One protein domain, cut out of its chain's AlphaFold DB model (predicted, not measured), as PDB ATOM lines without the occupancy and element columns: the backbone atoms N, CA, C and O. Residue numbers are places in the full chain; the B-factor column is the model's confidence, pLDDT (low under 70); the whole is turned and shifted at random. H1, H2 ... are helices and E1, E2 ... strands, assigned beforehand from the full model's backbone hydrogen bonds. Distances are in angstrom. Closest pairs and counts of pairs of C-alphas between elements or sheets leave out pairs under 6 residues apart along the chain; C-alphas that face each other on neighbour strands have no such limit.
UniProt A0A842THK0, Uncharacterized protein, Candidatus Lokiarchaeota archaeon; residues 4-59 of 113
ATOM      1  N   ILE A   4     -30.637-120.146  42.445       79.75
ATOM      2  CA  ILE A   4     -29.998-121.369  42.971       79.75
ATOM      3  C   ILE A   4     -30.970-122.563  43.035       79.75
ATOM      4  O   ILE A   4     -30.592-123.693  42.744       79.75
ATOM      5  N   ARG A   5     -32.248-122.304  43.353       80.50
ATOM      6  CA  ARG A   5     -33.290-123.332  43.468       80.50
ATOM      7  C   ARG A   5     -33.885-123.765  42.126       80.50
ATOM      8  O   ARG A   5     -34.672-124.703  42.130       80.50
ATOM      9  N   SER A   6     -33.552-123.102  41.014       83.56
ATOM     10  CA  SER A   6     -33.867-123.625  39.678       83.56
ATOM     11  C   SER A   6     -32.840-124.649  39.199       83.56
ATOM     12  O   SER A   6     -33.167-125.437  38.323       83.56
ATOM     13  N   TYR A   7     -31.637-124.661  39.785       78.81
ATOM     14  CA  TYR A   7     -30.560-125.582  39.409       78.81
ATOM     15  C   TYR A   7     -30.353-126.723  40.406       78.81
ATOM     16  O   TYR A   7     -30.006-127.826  40.005       78.81
ATOM     17  N   PHE A   8     -30.569-126.472  41.701       80.38
ATOM     18  CA  PHE A   8     -30.324-127.459  42.749       80.38
ATOM     19  C   PHE A   8     -31.463-127.515  43.763       80.38
ATOM     20  O   PHE A   8     -31.951-126.494  44.260       80.38
ATOM     21  N   THR A   9     -31.826-128.729  44.158       83.75
ATOM     22  CA  THR A   9     -32.673-128.974  45.323       83.75
ATOM     23  C   THR A   9     -31.893-128.757  46.623       83.75
ATOM     24  O   THR A   9     -30.667-128.849  46.682       83.75
ATOM     25  N   GLU A  10     -32.605-128.529  47.728       80.19
ATOM     26  CA  GLU A  10     -31.972-128.389  49.045       80.19
ATOM     27  C   GLU A  10     -31.179-129.642  49.468       80.19
ATOM     28  O   GLU A  10     -30.132-129.525  50.108       80.19
ATOM     29  N   LYS A  11     -31.641-130.840  49.086       74.56
ATOM     30  CA  LYS A  11     -30.940-132.099  49.383       74.56
ATOM     31  C   LYS A  11     -29.604-132.195  48.644       74.56
ATOM     32  O   LYS A  11     -28.625-132.647  49.233       74.56
ATOM     33  N   GLU A  12     -29.548-131.764  47.386       77.44
ATOM     34  CA  GLU A  12     -28.314-131.760  46.588       77.44
ATOM     35  C   GLU A  12     -27.308-130.754  47.130       77.44
ATOM     36  O   GLU A  12     -26.155-131.110  47.362       77.44
ATOM     37  N   ILE A  13     -27.765-129.538  47.446       81.69
ATOM     38  CA  ILE A  13     -26.933-128.504  48.072       81.69
ATOM     39  C   ILE A  13     -26.287-129.041  49.359       81.69
ATOM     40  O   ILE A  13     -25.075-128.917  49.544       81.69
ATOM     41  N   LYS A  14     -27.066-129.697  50.234       80.12
ATOM     42  CA  LYS A  14     -26.543-130.311  51.469       80.12
ATOM     43  C   LYS A  14     -25.480-131.378  51.185       80.12
ATOM     44  O   LYS A  14     -24.435-131.361  51.830       80.12
ATOM     45  N   LYS A  15     -25.703-132.264  50.207       77.88
ATOM     46  CA  LYS A  15     -24.726-133.299  49.815       77.88
ATOM     47  C   LYS A  15     -23.417-132.703  49.287       77.88
ATOM     48  O   LYS A  15     -22.349-133.157  49.687       77.88
ATOM     49  N   ILE A  16     -23.488-131.679  48.432       78.00
ATOM     50  CA  ILE A  16     -22.302-130.999  47.879       78.00
ATOM     51  C   ILE A  16     -21.453-130.414  49.009       78.00
ATOM     52  O   ILE A  16     -20.238-130.597  49.055       78.00
ATOM     53  N   PHE A  17     -22.098-129.755  49.966       83.12
ATOM     54  CA  PHE A  17     -21.390-129.153  51.083       83.12
ATOM     55  C   PHE A  17     -20.827-130.154  52.096       83.12
ATOM     56  O   PHE A  17     -19.753-129.898  52.642       83.12
ATOM     57  N   LEU A  18     -21.505-131.279  52.342       78.00
ATOM     58  CA  LEU A  18     -20.938-132.381  53.129       78.00
ATOM     59  C   LEU A  18     -19.640-132.875  52.485       78.00
ATOM     60  O   LEU A  18     -18.606-132.906  53.144       78.00
ATOM     61  N   ASN A  19     -19.659-133.114  51.173       69.50
ATOM     62  CA  ASN A  19     -18.492-133.563  50.414       69.50
ATOM     63  C   ASN A  19     -17.336-132.538  50.446       69.50
ATOM     64  O   ASN A  19     -16.187-132.905  50.683       69.50
ATOM     65  N   LEU A  20     -17.630-131.238  50.289       71.25
ATOM     66  CA  LEU A  20     -16.644-130.156  50.448       71.25
ATOM     67  C   LEU A  20     -15.983-130.165  51.837       71.25
ATOM     68  O   LEU A  20     -14.781-129.925  51.963       71.25
ATOM     69  N   ARG A  21     -16.758-130.439  52.893       73.75
ATOM     70  CA  ARG A  21     -16.255-130.485  54.272       73.75
ATOM     71  C   ARG A  21     -15.428-131.735  54.544       73.75
ATOM     72  O   ARG A  21     -14.302-131.586  55.013       73.75
ATOM     73  N   GLU A  22     -15.958-132.915  54.230       72.56
ATOM     74  CA  GLU A  22     -15.309-134.215  54.450       72.56
ATOM     75  C   GLU A  22     -13.963-134.301  53.734       72.56
ATOM     76  O   GLU A  22     -12.968-134.716  54.319       72.56
ATOM     77  N   LYS A  23     -13.907-133.832  52.482       70.38
ATOM     78  CA  LYS A  23     -12.681-133.856  51.674       70.38
ATOM     79  C   LYS A  23     -11.786-132.637  51.876       70.38
ATOM     80  O   LYS A  23     -10.761-132.524  51.212       70.38
ATOM     81  N   ASN A  24     -12.164-131.718  52.766       76.94
ATOM     82  CA  ASN A  24     -11.448-130.468  53.017       76.94
ATOM     83  C   ASN A  24     -11.169-129.643  51.735       76.94
ATOM     84  O   ASN A  24     -10.143-128.977  51.625       76.94
ATOM     85  N   ILE A  25     -12.091-129.675  50.773       74.12
ATOM     86  CA  ILE A  25     -11.987-128.940  49.507       74.12
ATOM     87  C   ILE A  25     -12.474-127.506  49.738       74.12
ATOM     88  O   ILE A  25     -13.483-127.289  50.410       74.12
ATOM     89  N   LYS A  26     -11.752-126.511  49.212       82.31
ATOM     90  CA  LYS A  26     -12.072-125.086  49.403       82.31
ATOM     91  C   LYS A  26     -13.344-124.681  48.652       82.31
ATOM     92  O   LYS A  26     -14.196-123.990  49.218       82.31
ATOM     93  N   ASP A  27     -13.464-125.132  47.414       85.31
ATOM     94  CA  ASP A  27     -14.527-124.798  46.480       85.31
ATOM     95  C   ASP A  27     -14.717-125.887  45.416       85.31
ATOM     96  O   ASP A  27     -13.816-126.667  45.118       85.31
ATOM     97  N   MET A  28     -15.934-125.978  44.882       80.25
ATOM     98  CA  MET A  28     -16.316-126.944  43.855       80.25
ATOM     99  C   MET A  28     -17.131-126.242  42.775       80.25
ATOM    100  O   MET A  28     -18.088-125.526  43.079       80.25
ATOM    101  N   HIS A  29     -16.728-126.463  41.529       88.00
ATOM    102  CA  HIS A  29     -17.267-125.815  40.342       88.00
ATOM    103  C   HIS A  29     -18.181-126.779  39.582       88.00
ATOM    104  O   HIS A  29     -17.849-127.954  39.419       88.00
ATOM    105  N   PHE A  30     -19.323-126.278  39.119       81.12
ATOM    106  CA  PHE A  30     -20.304-127.027  38.342       81.12
ATOM    107  C   PHE A  30     -20.710-126.222  37.113       81.12
ATOM    108  O   PHE A  30     -21.294-125.147  37.245       81.12
ATOM    109  N   GLN A  31     -20.469-126.768  35.923       83.81
ATOM    110  CA  GLN A  31     -21.058-126.238  34.697       83.81
ATOM    111  C   GLN A  31     -22.537-126.644  34.640       83.81
ATOM    112  O   GLN A  31     -22.847-127.830  34.740       83.81
ATOM    113  N   LEU A  32     -23.442-125.673  34.499       78.75
ATOM    114  CA  LEU A  32     -24.893-125.905  34.478       78.75
ATOM    115  C   LEU A  32     -25.452-125.915  33.053       78.75
ATOM    116  O   LEU A  32     -26.064-126.885  32.625       78.75
ATOM    117  N   GLU A  33     -25.219-124.831  32.318       77.69
ATOM    118  CA  GLU A  33     -25.679-124.602  30.941       77.69
ATOM    119  C   GLU A  33     -24.549-123.942  30.143       77.69
ATOM    120  O   GLU A  33     -23.518-123.583  30.720       77.69
ATOM    121  N   ASN A  34     -24.734-123.716  28.837       70.81
ATOM    122  CA  ASN A  34     -23.796-122.899  28.064       70.81
ATOM    123  C   ASN A  34     -23.612-121.540  28.761       70.81
ATOM    124  O   ASN A  34     -24.579-120.831  29.040       70.81
ATOM    125  N   ASN A  35     -22.360-121.221  29.087       80.50
ATOM    126  CA  ASN A  35     -21.928-120.002  29.776       80.50
ATOM    127  C   ASN A  35     -22.433-119.809  31.218       80.50
ATOM    128  O   ASN A  35     -22.299-118.703  31.736       80.50
ATOM    129  N   THR A  36     -22.994-120.828  31.882       77.06
ATOM    130  CA  THR A  36     -23.433-120.717  33.288       77.06
ATOM    131  C   THR A  36     -22.698-121.703  34.191       77.06
ATOM    132  O   THR A  36     -22.744-122.913  33.970       77.06
ATOM    133  N   GLU A  37     -22.084-121.189  35.252       81.81
ATOM    134  CA  GLU A  37     -21.322-121.941  36.247       81.81
ATOM    135  C   GLU A  37     -21.860-121.675  37.661       81.81
ATOM    136  O   GLU A  37     -22.231-120.551  38.006       81.81
ATOM    137  N   ALA A  38     -21.882-122.704  38.506       82.12
ATOM    138  CA  ALA A  38     -22.124-122.581  39.936       82.12
ATOM    139  C   ALA A  38     -20.875-122.973  40.737       82.12
ATOM    140  O   ALA A  38     -20.336-124.065  40.576       82.12
ATOM    141  N   ILE A  39     -20.461-122.100  41.654       87.31
ATOM    142  CA  ILE A  39     -19.309-122.301  42.536       87.31
ATOM    143  C   ILE A  39     -19.798-122.425  43.975       87.31
ATOM    144  O   ILE A  39     -20.364-121.484  44.540       87.31
ATOM    145  N   PHE A  40     -19.552-123.578  44.586       85.62
ATOM    146  CA  PHE A  40     -19.869-123.865  45.981       85.62
ATOM    147  C   PHE A  40     -18.615-123.724  46.829       85.62
ATOM    148  O   PHE A  40     -17.655-124.455  46.632       85.62
ATOM    149  N   TYR A  41     -18.638-122.836  47.815       84.06
ATOM    150  CA  TYR A  41     -17.524-122.614  48.733       84.06
ATOM    151  C   TYR A  41     -17.745-123.368  50.042       84.06
ATOM    152  O   TYR A  41     -18.843-123.363  50.598       84.06
ATOM    153  N   LYS A  42     -16.684-123.933  50.624       76.75
ATOM    154  CA  LYS A  42     -16.727-124.688  51.891       76.75
ATOM    155  C   LYS A  42     -17.425-123.953  53.047       76.75
ATOM    156  O   LYS A  42     -18.005-124.583  53.931       76.75
ATOM    157  N   ASN A  43     -17.397-122.620  53.039       77.56
ATOM    158  CA  ASN A  43     -18.056-121.768  54.034       77.56
ATOM    159  C   ASN A  43     -19.590-121.674  53.877       77.56
ATOM    160  O   ASN A  43     -20.229-120.921  54.609       77.56
ATOM    161  N   GLY A  44     -20.192-122.406  52.939       79.38
ATOM    162  CA  GLY A  44     -21.632-122.408  52.696       79.38
ATOM    163  C   GLY A  44     -22.102-121.365  51.679       79.38
ATOM    164  O   GLY A  44     -23.301-121.295  51.413       79.38
ATOM    165  N   ARG A  45     -21.215-120.524  51.135       85.56
ATOM    166  CA  ARG A  45     -21.558-119.573  50.068       85.56
ATOM    167  C   ARG A  45     -21.681-120.314  48.739       85.56
ATOM    168  O   ARG A  45     -20.866-121.180  48.441       85.56
ATOM    169  N   ILE A  46     -22.653-119.918  47.927       85.44
ATOM    170  CA  ILE A  46     -22.781-120.357  46.540       85.44
ATOM    171  C   ILE A  46     -22.792-119.119  45.650       85.44
ATOM    172  O   ILE A  46     -23.398-118.103  46.001       85.44
ATOM    173  N   VAL A  47     -22.093-119.183  44.526       88.62
ATOM    174  CA  VAL A  47     -22.048-118.124  43.517       88.62
ATOM    175  C   VAL A  47     -22.495-118.715  42.190       88.62
ATOM    176  O   VAL A  47     -22.051-119.801  41.839       88.62
ATOM    177  N   ILE A  48     -23.367-118.013  41.473       83.44
ATOM    178  CA  ILE A  48     -23.723-118.348  40.094       83.44
ATOM    179  C   ILE A  48     -23.096-117.293  39.192       83.44
ATOM    180  O   ILE A  48     -23.325-116.095  39.391       83.44
ATOM    181  N   ILE A  49     -22.320-117.750  38.220       83.75
ATOM    182  CA  ILE A  49     -21.705-116.944  37.175       83.75
ATOM    183  C   ILE A  49     -22.427-117.262  35.872       83.75
ATOM    184  O   ILE A  49     -22.654-118.429  35.563       83.75
ATOM    185  N   LYS A  50     -22.807-116.236  35.119       83.50
ATOM    186  CA  LYS A  50     -23.368-116.378  33.781       83.50
ATOM    187  C   LYS A  50     -22.708-115.367  32.856       83.50
ATOM    188  O   LYS A  50     -22.606-114.206  33.229       83.50
ATOM    189  N   ASP A  51     -22.261-115.813  31.686       86.62
ATOM    190  CA  ASP A  51     -21.586-114.966  30.694       86.62
ATOM    191  C   ASP A  51     -20.397-114.187  31.308       86.62
ATOM    192  O   ASP A  51     -20.173-113.018  31.018       86.62
ATOM    193  N   ASN A  52     -19.638-114.855  32.192       80.06
ATOM    194  CA  ASN A  52     -18.533-114.306  32.998       80.06
ATOM    195  C   ASN A  52     -18.913-113.222  34.028       80.06
ATOM    196  O   ASN A  52     -18.030-112.623  34.642       80.06
ATOM    197  N   GLU A  53     -20.203-113.015  34.299       80.56
ATOM    198  CA  GLU A  53     -20.694-112.078  35.311       80.56
ATOM    199  C   GLU A  53     -21.338-112.799  36.503       80.56
ATOM    200  O   GLU A  53     -22.018-113.816  36.358       80.56
ATOM    201  N   ILE A  54     -21.159-112.266  37.717       84.50
ATOM    202  CA  ILE A  54     -21.803-112.822  38.915       84.50
ATOM    203  C   ILE A  54     -23.284-112.438  38.914       84.50
ATOM    204  O   ILE A  54     -23.636-111.287  39.167       84.50
ATOM    205  N   VAL A  55     -24.162-113.420  38.710       84.50
ATOM    206  CA  VAL A  55     -25.615-113.201  38.638       84.50
ATOM    207  C   VAL A  55     -26.358-113.538  39.928       84.50
ATOM    208  O   VAL A  55     -27.483-113.080  40.121       84.50
ATOM    209  N   GLU A  56     -25.767-114.335  40.822       78.88
ATOM    210  CA  GLU A  56     -26.337-114.610  42.144       78.88
ATOM    211  C   GLU A  56     -25.248-114.933  43.171       78.88
ATOM    212  O   GLU A  56     -24.284-115.645  42.887       78.88
ATOM    213  N   ILE A  57     -25.435-114.446  44.400       80.62
ATOM    214  CA  ILE A  57     -24.644-114.839  45.569       80.62
ATOM    215  C   ILE A  57     -25.608-115.284  46.666       80.62
ATOM    216  O   ILE A  57     -26.436-114.502  47.143       80.62
ATOM    217  N   SER A  58     -25.486-116.531  47.111       76.31
ATOM    218  CA  SER A  58     -26.243-117.021  48.256       76.31
ATOM    219  C   SER A  58     -25.584-116.590  49.567       76.31
ATOM    220  O   SER A  58     -24.358-116.555  49.705       76.31
ATOM    221  N   LYS A  59     -26.409-116.324  50.586       73.19
ATOM    222  CA  LYS A  59     -25.924-116.298  51.975       73.19
ATOM    223  C   LYS A  59     -25.364-117.684  52.349       73.19
ATOM    224  O   LYS A  59     -25.805-118.670  51.747       73.19
TER     225      LYS A  59
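What this domain is: This is residues 4 to 59 of the 113 residues of an uncharacterized protein of Candidatus Lokiarchaeota archaeon (UniProt A0A842THK0). A strongly twisted sheet of four strands, folded back and forth as a meander, makes a wall, and the helix H2 packs on one face of it, near E1 and E2. The short helix H1 comes before H2 and only grazes the sheet. The printed part has 56 residues, with two named helices followed by four named strands, H1 H2 E1 E2 E3 E4; the sheet's order is E1, E2, E3, E4, all antiparallel, and the class is mixed, helices and strands. The whole is compact, with a radius of gyration of the C-alphas of 10.9 A, and the C-alphas span 31 by 20 by 20 A.

How they stand to each other: H1, residues 4 to 7, only grazes the sheet; the C-alphas of Ile 4 and Ile 48 are 7.5 A apart. H2, residues 10 to 22, and H1 meet only through their link. H2 is on the sheet in two layers, a helix on one face of a sheet. The closest C-alphas of H2 and E1, residues 27 to 33, are those of Leu 20 and Asp 27, 7.0 A apart. The closest C-alphas of H2 and E2, residues 36 to 41, are those of Phe 17 and Phe 40, 7.5 A apart. E1 and E2 form an antiparallel hairpin at 160 degrees, with N 30 and O 38 within hydrogen-bond range at 2.8 A. E2 and E3, residues 46 to 50, form the next antiparallel hairpin at 161 degrees, with N 39 and O 47 at 2.8 A. E3 and E4, residues 53 to 57, form the third at 153 degrees, with N 48 and O 56 at 2.9 A. The four strands make a meander, each the antiparallel neighbour of the one before. E1 and E4 are the edge strands and are apart. In H2 every O i to N i+4 pair is within hydrogen-bond range; H1 is too short for such a pair.

Where its parts are: H1 begins at C-alpha 4, (-29.998, -121.369, 42.971), and measures 5.5 A. H2 measures 18.5 A from first to last C-alpha and ends at C-alpha 22, (-15.309, -134.215, 54.450). E1 measures 19.1 A, E2 16.6 A, E3 13.4 A and E4 11.3 A. E4 ends at C-alpha 57, (-24.644, -114.839, 45.569).

The domain as a whole: The two C-alphas farthest apart are those of Glu 22 and Asp 51, 31.2 A. The C-alphas of Ile 4 and Lys 59, the first and last printed residues, are 11.1 A apart. The printed part has no cut, and its five links between named elements are tight. The mean pLDDT of the printed part is 80.0, and residue 19 is under 70.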